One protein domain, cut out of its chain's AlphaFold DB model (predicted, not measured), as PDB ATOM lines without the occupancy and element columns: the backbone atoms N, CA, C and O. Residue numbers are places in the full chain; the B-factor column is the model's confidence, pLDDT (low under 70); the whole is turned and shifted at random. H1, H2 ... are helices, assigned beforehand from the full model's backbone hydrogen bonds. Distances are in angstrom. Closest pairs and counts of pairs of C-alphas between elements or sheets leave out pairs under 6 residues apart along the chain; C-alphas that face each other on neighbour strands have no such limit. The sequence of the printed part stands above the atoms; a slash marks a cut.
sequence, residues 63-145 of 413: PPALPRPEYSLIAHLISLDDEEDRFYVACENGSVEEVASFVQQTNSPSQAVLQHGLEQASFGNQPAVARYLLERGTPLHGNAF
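Overview. This is residues 63 to 145 of the 413 residues of the protein "Ankyrin repeat protein" of Colletotrichum fructicola (strain Nara gc5) (UniProt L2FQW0). Two helical hairpins, H2 with H3 and H4 with H5, pack side by side as a small four-helix bundle with the helices near the corners of a square; H2 packs on H4, and H3 on H5. The very short H1 packs on the first half of H4. The printed part has 83 residues with five named helices, H1 to H5 in order, and no named strand: an all-helix domain. It is compact, with a radius of gyration of the C-alphas of 11.8 A, and rounded, spanning 34 by 27 by 20 A.

Arrangement. Start at H1, residues 70 to 73: it touches the hub H4, residues 111 to 123, where C-alphas 71 and 112, the closest, are 5.3 A apart; H4 touches it with residues 111 to 116 alone. Next find H2, residues 82 to 93, a hairpin with H3, residues 96 to 105; their closest C-alphas, 87 and 99, are 5.8 A apart, at a shallow tilt of 28 degrees, opposite ways. H2 touches H4 at C-alphas 92 and 121, the closest at 4.7 A, the same way at 34.7 degrees, only just shallow. H4 forms a hairpin with H5, residues 127 to 135, their closest C-alphas, 121 and 130, 5.7 A apart. H3 touches H5, closest at C-alphas 96 and 129, 5.4 A. H3 and H4 are apart. In H2, H3, H4 and H5 every O i to N i+4 pair is within hydrogen-bond range; H1 is too short for one.

Along the chain. Find C-alpha 70 at (-23.073, 53.889, -32.663), where H1 begins. H2 runs 16.3 A, H3 14.1 A and H4 18.3 A; H5 runs 12.0 A to C-alpha 135 at (-32.643, 40.581, -23.566).

Size, cuts and confidence. The farthest C-alphas, of Pro 63 and Asp 82, are 38.2 A apart. The printed part has no cut and no long link. Look for low confidence at residues 75 and 107, under 70.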
ATOM      1  N   PRO A  63     -37.250  62.375 -18.376       85.75
ATOM      2  CA  PRO A  63     -36.150  61.439 -18.567       85.75
ATOM      3  C   PRO A  63     -35.183  61.927 -19.666       85.75
ATOM      4  O   PRO A  63     -35.607  62.628 -20.592       85.75
ATOM      5  N   PRO A  64     -33.891  61.555 -19.582       83.69
ATOM      6  CA  PRO A  64     -32.883  61.905 -20.583       83.69
ATOM      7  C   PRO A  64     -33.231  61.314 -21.950       83.69
ATOM      8  O   PRO A  64     -33.845  60.248 -22.035       83.69
ATOM      9  N   ALA A  65     -32.835  61.984 -23.029       85.19
ATOM     10  CA  ALA A  65     -33.184  61.529 -24.367       85.19
ATOM     11  C   ALA A  65     -32.485  60.198 -24.682       85.19
ATOM     12  O   ALA A  65     -31.341  59.968 -24.289       85.19
ATOM     13  N   LEU A  66     -33.146  59.331 -25.448       91.06
ATOM     14  CA  LEU A  66     -32.531  58.100 -25.930       91.06
ATOM     15  C   LEU A  66     -31.232  58.416 -26.692       91.06
ATOM     16  O   LEU A  66     -31.188  59.375 -27.484       91.06
ATOM     17  N   PRO A  67     -30.174  57.611 -26.489       91.06
ATOM     18  CA  PRO A  67     -28.909  57.815 -27.174       91.06
ATOM     19  C   PRO A  67     -29.073  57.597 -28.682       91.06
ATOM     20  O   PRO A  67     -29.977  56.892 -29.142       91.06
ATOM     21  N   ARG A  68     -28.179  58.194 -29.475       88.81
ATOM     22  CA  ARG A  68     -28.018  57.806 -30.882       88.81
ATOM     23  C   ARG A  68     -27.258  56.473 -30.946       88.81
ATOM     24  O   ARG A  68     -26.346  56.288 -30.142       88.81
ATOM     25  N   PRO A  69     -27.596  55.566 -31.875       91.44
ATOM     26  CA  PRO A  69     -26.834  54.336 -32.039       91.44
ATOM     27  C   PRO A  69     -25.440  54.619 -32.610       91.44
ATOM     28  O   PRO A  69     -25.240  55.590 -33.349       91.44
ATOM     29  N   GLU A  70     -24.490  53.736 -32.316       89.12
ATOM     30  CA  GLU A  70     -23.073  53.889 -32.663       89.12
ATOM     31  C   GLU A  70     -22.867  54.043 -34.174       89.12
ATOM     32  O   GLU A  70     -22.155  54.948 -34.615       89.12
ATOM     33  N   TYR A  71     -23.568  53.234 -34.975       86.56
ATOM     34  CA  TYR A  71     -23.463  53.258 -36.439       86.56
ATOM     35  C   TYR A  71     -23.939  54.563 -37.084       86.56
ATOM     36  O   TYR A  71     -23.598  54.841 -38.231       86.56
ATOM     37  N   SER A  72     -24.728  55.372 -36.367       83.50
ATOM     38  CA  SER A  72     -25.156  56.690 -36.854       83.50
ATOM     39  C   SER A  72     -24.132  57.792 -36.571       83.50
ATOM     40  O   SER A  72     -24.141  58.829 -37.233       83.50
ATOM     41  N   LEU A  73     -23.253  57.576 -35.590       76.88
ATOM     42  CA  LEU A  73     -22.240  58.539 -35.159       76.88
ATOM     43  C   LEU A  73     -20.897  58.290 -35.842       76.88
ATOM     44  O   LEU A  73     -20.202  59.239 -36.199       76.88
ATOM     45  N   ILE A  74     -20.539  57.020 -36.030       75.88
ATOM     46  CA  ILE A  74     -19.255  56.607 -36.588       75.88
ATOM     47  C   ILE A  74     -19.521  55.871 -37.899       75.88
ATOM     48  O   ILE A  74     -20.102  54.784 -37.924       75.88
ATOM     49  N   ALA A  75     -19.082  56.477 -39.001       69.06
ATOM     50  CA  ALA A  75     -19.191  55.869 -40.318       69.06
ATOM     51  C   ALA A  75     -18.423  54.536 -40.376       69.06
ATOM     52  O   ALA A  75     -17.352  54.403 -39.785       69.06
ATOM     53  N   HIS A  76     -18.949  53.581 -41.146       74.19
ATOM     54  CA  HIS A  76     -18.325  52.276 -41.419       74.19
ATOM     55  C   HIS A  76     -18.240  51.296 -40.232       74.19
ATOM     56  O   HIS A  76     -17.503  50.319 -40.320       74.19
ATOM     57  N   LEU A  77     -19.004  51.502 -39.149       80.38
ATOM     58  CA  LEU A  77     -19.148  50.489 -38.082       80.38
ATOM     59  C   LEU A  77     -20.016  49.287 -38.470       80.38
ATOM     60  O   LEU A  77     -19.983  48.266 -37.788       80.38
ATOM     61  N   ILE A  78     -20.800  49.433 -39.534       81.69
ATOM     62  CA  ILE A  78     -21.600  48.365 -40.122       81.69
ATOM     63  C   ILE A  78     -21.037  48.059 -41.502       81.69
ATOM     64  O   ILE A  78     -20.679  48.969 -42.264       81.69
ATOM     65  N   SER A  79     -20.939  46.768 -41.774       72.81
ATOM     66  CA  SER A  79     -20.366  46.179 -42.966       72.81
ATOM     67  C   SER A  79     -21.463  45.944 -44.016       72.81
ATOM     68  O   SER A  79     -22.645  45.851 -43.701       72.81
ATOM     69  N   LEU A  80     -21.085  45.904 -45.297       73.31
ATOM     70  CA  LEU A  80     -21.962  45.462 -46.392       73.31
ATOM     71  C   LEU A  80     -21.602  44.016 -46.752       73.31
ATOM     72  O   LEU A  80     -21.238  43.732 -47.898       73.31
ATOM     73  N   ASP A  81     -21.606  43.133 -45.755       81.81
ATOM     74  CA  ASP A  81     -21.423  41.702 -45.966       81.81
ATOM     75  C   ASP A  81     -22.770  40.975 -46.053       81.81
ATOM     76  O   ASP A  81     -23.772  41.372 -45.457       81.81
ATOM     77  N   ASP A  82     -22.791  39.895 -46.833       82.94
ATOM     78  CA  ASP A  82     -24.027  39.177 -47.133       82.94
ATOM     79  C   ASP A  82     -24.610  38.439 -45.905       82.94
ATOM     80  O   ASP A  82     -25.765  38.009 -45.954       82.94
ATOM     81  N   GLU A  83     -23.846  38.255 -44.819       87.56
ATOM     82  CA  GLU A  83     -24.326  37.614 -43.586       87.56
ATOM     83  C   GLU A  83     -25.074  38.618 -42.696       87.56
ATOM     84  O   GLU A  83     -26.193  38.333 -42.259       87.56
ATOM     85  N   GLU A  84     -24.514  39.812 -42.498       90.38
ATOM     86  CA  GLU A  84     -25.145  40.950 -41.832       90.38
ATOM     87  C   GLU A  84     -26.405  41.398 -42.582       90.38
ATOM     88  O   GLU A  84     -27.450  41.589 -41.960       90.38
ATOM     89  N   ASP A  85     -26.372  41.474 -43.917       90.31
ATOM     90  CA  ASP A  85     -27.562  41.809 -44.711       90.31
ATOM     91  C   ASP A  85     -28.717  40.832 -44.462       90.31
ATOM     92  O   ASP A  85     -29.872  41.242 -44.294       90.31
ATOM     93  N   ARG A  86     -28.418  39.526 -44.412       91.38
ATOM     94  CA  ARG A  86     -29.414  38.494 -44.088       91.38
ATOM     95  C   ARG A  86     -29.916  38.641 -42.662       91.38
ATOM     96  O   ARG A  86     -31.118  38.516 -42.444       91.38
ATOM     97  N   PHE A  87     -29.033  38.947 -41.716       94.56
ATOM     98  CA  PHE A  87     -29.411  39.225 -40.335       94.56
ATOM     99  C   PHE A  87     -30.363  40.427 -40.228       94.56
ATOM    100  O   PHE A  87     -31.397  40.330 -39.565       94.56
ATOM    101  N   TYR A  88     -30.085  41.534 -40.919       95.12
ATOM    102  CA  TYR A  88     -30.948  42.718 -40.912       95.12
ATOM    103  C   TYR A  88     -32.312  42.444 -41.555       95.12
ATOM    104  O   TYR A  88     -33.342  42.880 -41.035       95.12
ATOM    105  N   VAL A  89     -32.343  41.685 -42.654       93.94
ATOM    106  CA  VAL A  89     -33.594  41.257 -43.299       93.94
ATOM    107  C   VAL A  89     -34.386  40.303 -42.396       93.94
ATOM    108  O   VAL A  89     -35.600  40.463 -42.270       93.94
ATOM    109  N   ALA A  90     -33.724  39.362 -41.717       96.00
ATOM    110  CA  ALA A  90     -34.353  38.492 -40.723       96.00
ATOM    111  C   ALA A  90     -34.952  39.304 -39.565       96.00
ATOM    112  O   ALA A  90     -36.071  39.023 -39.128       96.00
ATOM    113  N   CYS A  91     -34.258  40.360 -39.125       97.31
ATOM    114  CA  CYS A  91     -34.773  41.281 -38.118       97.31
ATOM    115  C   CYS A  91     -36.026  42.026 -38.597       97.31
ATOM    116  O   CYS A  91     -37.008  42.078 -37.861       97.31
ATOM    117  N   GLU A  92     -36.025  42.570 -39.822       94.88
ATOM    118  CA  GLU A  92     -37.181  43.284 -40.399       94.88
ATOM    119  C   GLU A  92     -38.387  42.349 -40.625       94.88
ATOM    120  O   GLU A  92     -39.538  42.743 -40.411       94.88
ATOM    121  N   ASN A  93     -38.136  41.093 -41.002       94.25
ATOM    122  CA  ASN A  93     -39.174  40.099 -41.287       94.25
ATOM    123  C   ASN A  93     -39.693  39.357 -40.042       94.25
ATOM    124  O   ASN A  93     -40.766  38.759 -40.109       94.25
ATOM    125  N   GLY A  94     -38.974  39.408 -38.916       95.75
ATOM    126  CA  GLY A  94     -39.407  38.801 -37.655       95.75
ATOM    127  C   GLY A  94     -38.929  37.368 -37.412       95.75
ATOM    128  O   GLY A  94     -39.470  36.700 -36.533       95.75
ATOM    129  N   SER A  95     -37.932  36.887 -38.159       97.00
ATOM    130  CA  SER A  95     -37.396  35.523 -38.041       97.00
ATOM    131  C   SER A  95     -36.477  35.387 -36.819       97.00
ATOM    132  O   SER A  95     -35.255  35.496 -36.936       97.00
ATOM    133  N   VAL A  96     -37.043  35.145 -35.633       97.31
ATOM    134  CA  VAL A  96     -36.274  35.025 -34.375       97.31
ATOM    135  C   VAL A  96     -35.219  33.918 -34.459       97.31
ATOM    136  O   VAL A  96     -34.119  34.087 -33.939       97.31
ATOM    137  N   GLU A  97     -35.512  32.810 -35.136       96.75
ATOM    138  CA  GLU A  97     -34.597  31.677 -35.294       96.75
ATOM    139  C   GLU A  97     -33.350  32.054 -36.105       96.75
ATOM    140  O   GLU A  97     -32.232  31.720 -35.711       96.75
ATOM    141  N   GLU A  98     -33.526  32.782 -37.210       95.81
ATOM    142  CA  GLU A  98     -32.422  33.242 -38.063       95.81
ATOM    143  C   GLU A  98     -31.569  34.292 -37.343       95.81
ATOM    144  O   GLU A  98     -30.339  34.196 -37.329       95.81
ATOM    145  N   VAL A  99     -32.223  35.240 -36.663       96.56
ATOM    146  CA  VAL A  99     -31.563  36.240 -35.808       96.56
ATOM    147  C   VAL A  99     -30.756  35.544 -34.710       96.56
ATOM    148  O   VAL A  99     -29.593  35.877 -34.476       96.56
ATOM    149  N   ALA A 100     -31.337  34.543 -34.048       95.31
ATOM    150  CA  ALA A 100     -30.663  33.803 -32.994       95.31
ATOM    151  C   ALA A 100     -29.477  32.991 -33.518       95.31
ATOM    152  O   ALA A 100     -28.422  32.988 -32.881       95.31
ATOM    153  N   SER A 101     -29.633  32.353 -34.682       94.69
ATOM    154  CA  SER A 101     -28.567  31.613 -35.355       94.69
ATOM    155  C   SER A 101     -27.374  32.515 -35.659       94.69
ATOM    156  O   SER A 101     -26.251  32.162 -35.306       94.69
ATOM    157  N   PHE A 102     -27.604  33.699 -36.237       94.38
ATOM    158  CA  PHE A 102     -26.537  34.664 -36.519       94.38
ATOM    159  C   PHE A 102     -25.808  35.094 -35.239       94.38
ATOM    160  O   PHE A 102     -24.592  34.956 -35.132       94.38
ATOM    161  N   VAL A 103     -26.551  35.532 -34.213       92.06
ATOM    162  CA  VAL A 103     -25.955  36.007 -32.951       92.06
ATOM    163  C   VAL A 103     -25.125  34.918 -32.256       92.06
ATOM    164  O   VAL A 103     -24.131  35.228 -31.598       92.06
ATOM    165  N   GLN A 104     -25.511  33.646 -32.394       90.06
ATOM    166  CA  GLN A 104     -24.768  32.511 -31.839       90.06
ATOM    167  C   GLN A 104     -23.532  32.141 -32.670       90.06
ATOM    168  O   GLN A 104     -22.503  31.796 -32.091       90.06
ATOM    169  N   GLN A 105     -23.611  32.212 -34.003       87.75
ATOM    170  CA  GLN A 105     -22.525  31.820 -34.911       87.75
ATOM    171  C   GLN A 105     -21.388  32.847 -34.964       87.75
ATOM    172  O   GLN A 105     -20.221  32.462 -34.953       87.75
ATOM    173  N   THR A 106     -21.707  34.143 -34.945       77.94
ATOM    174  CA  THR A 106     -20.728  35.239 -35.103       77.94
ATOM    175  C   THR A 106     -19.860  35.471 -33.849       77.94
ATOM    176  O   THR A 106     -19.001  36.344 -33.829       77.94
ATOM    177  N   ASN A 107     -20.036  34.667 -32.792       67.88
ATOM    178  CA  ASN A 107     -19.228  34.660 -31.565       67.88
ATOM    179  C   ASN A 107     -18.988  36.061 -30.950       67.88
ATOM    180  O   ASN A 107     -17.874  36.378 -30.529       67.88
ATOM    181  N   SER A 108     -20.071  36.846 -30.832       79.44
ATOM    182  CA  SER A 108     -20.166  38.254 -30.373       79.44
ATOM    183  C   SER A 108     -20.189  39.288 -31.514       79.44
ATOM    184  O   SER A 108     -19.191  39.978 -31.730       79.44
ATOM    185  N   PRO A 109     -21.323  39.441 -32.230       89.88
ATOM    186  CA  PRO A 109     -21.511  40.571 -33.144       89.88
ATOM    187  C   PRO A 109     -21.341  41.913 -32.411       89.88
ATOM    188  O   PRO A 109     -21.605  42.019 -31.209       89.88
ATOM    189  N   SER A 110     -20.896  42.942 -33.134       92.06
ATOM    190  CA  SER A 110     -20.696  44.273 -32.552       92.06
ATOM    191  C   SER A 110     -22.025  44.892 -32.099       92.06
ATOM    192  O   SER A 110     -23.097  44.568 -32.618       92.06
ATOM    193  N   GLN A 111     -21.966  45.829 -31.148       93.38
ATOM    194  CA  GLN A 111     -23.163  46.558 -30.720       93.38
ATOM    195  C   GLN A 111     -23.783  47.358 -31.868       93.38
ATOM    196  O   GLN A 111     -25.002  47.394 -31.975       93.38
ATOM    197  N   ALA A 112     -22.979  47.919 -32.774       92.94
ATOM    198  CA  ALA A 112     -23.473  48.600 -33.967       92.94
ATOM    199  C   ALA A 112     -24.362  47.694 -34.845       92.94
ATOM    200  O   ALA A 112     -25.452  48.112 -35.240       92.94
ATOM    201  N   VAL A 113     -23.944  46.444 -35.083       93.50
ATOM    202  CA  VAL A 113     -24.726  45.446 -35.839       93.50
ATOM    203  C   VAL A 113     -26.039  45.140 -35.117       93.50
ATOM    204  O   VAL A 113     -27.117  45.212 -35.708       93.50
ATOM    205  N   LEU A 114     -25.983  44.867 -33.811       95.50
ATOM    206  CA  LEU A 114     -27.178  44.551 -33.021       95.50
ATOM    207  C   LEU A 114     -28.166  45.727 -32.938       95.50
ATOM    208  O   LEU A 114     -29.371  45.526 -33.083       95.50
ATOM    209  N   GLN A 115     -27.668  46.954 -32.763       96.00
ATOM    210  CA  GLN A 115     -28.470  48.181 -32.761       96.00
ATOM    211  C   GLN A 115     -29.167  48.384 -34.116       96.00
ATOM    212  O   GLN A 115     -30.357  48.693 -34.168       96.00
ATOM    213  N   HIS A 116     -28.476  48.152 -35.236       95.00
ATOM    214  CA  HIS A 116     -29.120  48.267 -36.545       95.00
ATOM    215  C   HIS A 116     -30.159  47.167 -36.783       95.00
ATOM    216  O   HIS A 116     -31.227  47.444 -37.336       95.00
ATOM    217  N   GLY A 117     -29.903  45.952 -36.286       96.56
ATOM    218  CA  GLY A 117     -30.904  44.889 -36.208       96.56
ATOM    219  C   GLY A 117     -32.141  45.308 -35.404       96.56
ATOM    220  O   GLY A 117     -33.266  45.071 -35.845       96.56
ATOM    221  N   LEU A 118     -31.964  46.006 -34.275       98.12
ATOM    222  CA  LEU A 118     -33.068  46.532 -33.465       98.12
ATOM    223  C   LEU A 118     -33.853  47.630 -34.201       98.12
ATOM    224  O   LEU A 118     -35.085  47.617 -34.161       98.12
ATOM    225  N   GLU A 119     -33.184  48.539 -34.923       96.38
ATOM    226  CA  GLU A 119     -33.855  49.481 -35.836       96.38
ATOM    227  C   GLU A 119     -34.702  48.719 -36.871       96.38
ATOM    228  O   GLU A 119     -35.881  49.034 -37.054       96.38
ATOM    229  N   GLN A 120     -34.145  47.683 -37.511       95.50
ATOM    230  CA  GLN A 120     -34.876  46.892 -38.507       95.50
ATOM    231  C   GLN A 120     -36.077  46.164 -37.904       95.50
ATOM    232  O   GLN A 120     -37.162  46.227 -38.476       95.50
ATOM    233  N   ALA A 121     -35.930  45.543 -36.734       97.44
ATOM    234  CA  ALA A 121     -37.035  44.904 -36.023       97.44
ATOM    235  C   ALA A 121     -38.138  45.908 -35.658       97.44
ATOM    236  O   ALA A 121     -39.327  45.611 -35.794       97.44
ATOM    237  N   SER A 122     -37.757  47.124 -35.260       96.25
ATOM    238  CA  SER A 122     -38.703  48.182 -34.899       96.25
ATOM    239  C   SER A 122     -39.517  48.642 -36.106       96.25
ATOM    240  O   SER A 122     -40.748  48.647 -36.074       96.25
ATOM    241  N   PHE A 123     -38.849  48.938 -37.224       92.88
ATOM    242  CA  PHE A 123     -39.526  49.294 -38.471       92.88
ATOM    243  C   PHE A 123     -40.176  48.092 -39.163       92.88
ATOM    244  O   PHE A 123     -41.051  48.287 -39.994       92.88
ATOM    245  N   GLY A 124     -39.821  46.858 -38.825       92.94
ATOM    246  CA  GLY A 124     -40.557  45.655 -39.211       92.94
ATOM    247  C   GLY A 124     -41.818  45.418 -38.373       92.94
ATOM    248  O   GLY A 124     -42.638  44.584 -38.739       92.94
ATOM    249  N   ASN A 125     -41.992  46.159 -37.270       94.00
ATOM    250  CA  ASN A 125     -42.979  45.897 -36.223       94.00
ATOM    251  C   ASN A 125     -42.882  44.464 -35.657       94.00
ATOM    252  O   ASN A 125     -43.878  43.746 -35.564       94.00
ATOM    253  N   GLN A 126     -41.662  44.049 -35.302       96.94
ATOM    254  CA  GLN A 126     -41.319  42.694 -34.863       96.94
ATOM    255  C   GLN A 126     -41.013  42.653 -33.353       96.94
ATOM    256  O   GLN A 126     -39.843  42.672 -32.954       96.94
ATOM    257  N   PRO A 127     -42.033  42.575 -32.475       97.50
ATOM    258  CA  PRO A 127     -41.841  42.628 -31.021       97.50
ATOM    259  C   PRO A 127     -40.997  41.468 -30.477       97.50
ATOM    260  O   PRO A 127     -40.233  41.657 -29.535       97.50
ATOM    261  N   ALA A 128     -41.103  40.273 -31.065       98.31
ATOM    262  CA  ALA A 128     -40.354  39.101 -30.611       98.31
ATOM    263  C   ALA A 128     -38.847  39.240 -30.878       98.31
ATOM    264  O   ALA A 128     -38.039  38.964 -29.993       98.31
ATOM    265  N   VAL A 129     -38.470  39.732 -32.064       98.56
ATOM    266  CA  VAL A 129     -37.067  40.017 -32.397       98.56
ATOM    267  C   VAL A 129     -36.534  41.168 -31.547       98.56
ATOM    268  O   VAL A 129     -35.445  41.054 -30.990       98.56
ATOM    269  N   ALA A 130     -37.303  42.254 -31.397       98.50
ATOM    270  CA  ALA A 130     -36.905  43.382 -30.558       98.50
ATOM    271  C   ALA A 130     -36.628  42.934 -29.114       98.50
ATOM    272  O   ALA A 130     -35.567  43.239 -28.571       98.50
ATOM    273  N   ARG A 131     -37.530  42.134 -28.524       98.69
ATOM    274  CA  ARG A 131     -37.334  41.545 -27.192       98.69
ATOM    275  C   ARG A 131     -36.066  40.698 -27.139       98.69
ATOM    276  O   ARG A 131     -35.249  40.917 -26.255       98.69
ATOM    277  N   TYR A 132     -35.865  39.795 -28.100       98.31
ATOM    278  CA  TYR A 132     -34.673  38.943 -28.148       98.31
ATOM    279  C   TYR A 132     -33.364  39.752 -28.148       98.31
ATOM    280  O   TYR A 132     -32.424  39.423 -27.422       98.31
ATOM    281  N   LEU A 133     -33.293  40.828 -28.941       98.12
ATOM    282  CA  LEU A 133     -32.107  41.687 -29.013       98.12
ATOM    283  C   LEU A 133     -31.878  42.469 -27.708       98.12
ATOM    284  O   LEU A 133     -30.737  42.558 -27.245       98.12
ATOM    285  N   LEU A 134     -32.945  42.995 -27.095       98.25
ATOM    286  CA  LEU A 134     -32.884  43.730 -25.827       98.25
ATOM    287  C   LEU A 134     -32.490  42.819 -24.648       98.25
ATOM    288  O   LEU A 134     -31.641  43.196 -23.843       98.25
ATOM    289  N   GLU A 135     -33.016  41.589 -24.580       97.38
ATOM    290  CA  GLU A 135     -32.643  40.581 -23.566       97.38
ATOM    291  C   GLU A 135     -31.152  40.226 -23.608       97.38
ATOM    292  O   GLU A 135     -30.555  39.888 -22.585       97.38
ATOM    293  N   ARG A 136     -30.527  40.335 -24.786       94.25
ATOM    294  CA  ARG A 136     -29.086  40.118 -24.974       94.25
ATOM    295  C   ARG A 136     -28.231  41.368 -24.767       94.25
ATOM    296  O   ARG A 136     -27.038  41.341 -25.063       94.25
ATOM    297  N   GLY A 137     -28.814  42.436 -24.230       95.19
ATOM    298  CA  GLY A 137     -28.090  43.643 -23.842       95.19
ATOM    299  C   GLY A 137     -27.848  44.630 -24.979       95.19
ATOM    300  O   GLY A 137     -27.002  45.508 -24.830       95.19
ATOM    301  N   THR A 138     -28.572  44.518 -26.099       96.75
ATOM    302  CA  THR A 138     -28.596  45.595 -27.102       96.75
ATOM    303  C   THR A 138     -29.261  46.818 -26.466       96.75
ATOM    304  O   THR A 138     -30.400  46.699 -26.013       96.75
ATOM    305  N   PRO A 139     -28.608  47.989 -26.388       96.12
ATOM    306  CA  PRO A 139     -29.210  49.159 -25.764       96.12
ATOM    307  C   PRO A 139     -30.333  49.721 -26.641       96.12
ATOM    308  O   PRO A 139     -30.179  49.845 -27.857       96.12
ATOM    309  N   LEU A 140     -31.448  50.120 -26.025       97.31
ATOM    310  CA  LEU A 140     -32.490  50.864 -26.727       97.31
ATOM    311  C   LEU A 140     -31.967  52.257 -27.115       97.31
ATOM    312  O   LEU A 140     -31.367  52.961 -26.302       97.31
ATOM    313  N   HIS A 141     -32.212  52.669 -28.356       95.75
ATOM    314  CA  HIS A 141     -31.697  53.918 -28.915       95.75
ATOM    315  C   HIS A 141     -32.747  54.638 -29.763       95.75
ATOM    316  O   HIS A 141     -33.740  54.054 -30.196       95.75
ATOM    317  N   GLY A 142     -32.503  55.918 -30.054       93.06
ATOM    318  CA  GLY A 142     -33.456  56.779 -30.755       93.06
ATOM    319  C   GLY A 142     -33.864  56.260 -32.135       93.06
ATOM    320  O   GLY A 142     -35.031  56.371 -32.507       93.06
ATOM    321  N   ASN A 143     -32.944  55.614 -32.866       93.88
ATOM    322  CA  ASN A 143     -33.289  55.077 -34.183       93.88
ATOM    323  C   ASN A 143     -34.272  53.893 -34.170       93.88
ATOM    324  O   ASN A 143     -34.839  53.581 -35.210       93.88
ATOM    325  N   ALA A 144     -34.551  53.273 -33.018       96.06
ATOM    326  CA  ALA A 144     -35.669  52.333 -32.910       96.06
ATOM    327  C   ALA A 144     -37.026  53.023 -33.178       96.06
ATOM    328  O   ALA A 144     -37.978  52.379 -33.606       96.06
ATOM    329  N   PHE A 145     -37.105  54.347 -32.987       94.38
ATOM    330  CA  PHE A 145     -38.314  55.146 -33.189       94.38
ATOM    331  C   PHE A 145     -38.283  55.993 -34.468       94.38
ATOM    332  O   PHE A 145     -39.351  56.339 -34.974       94.38
TER     333      PHE A 145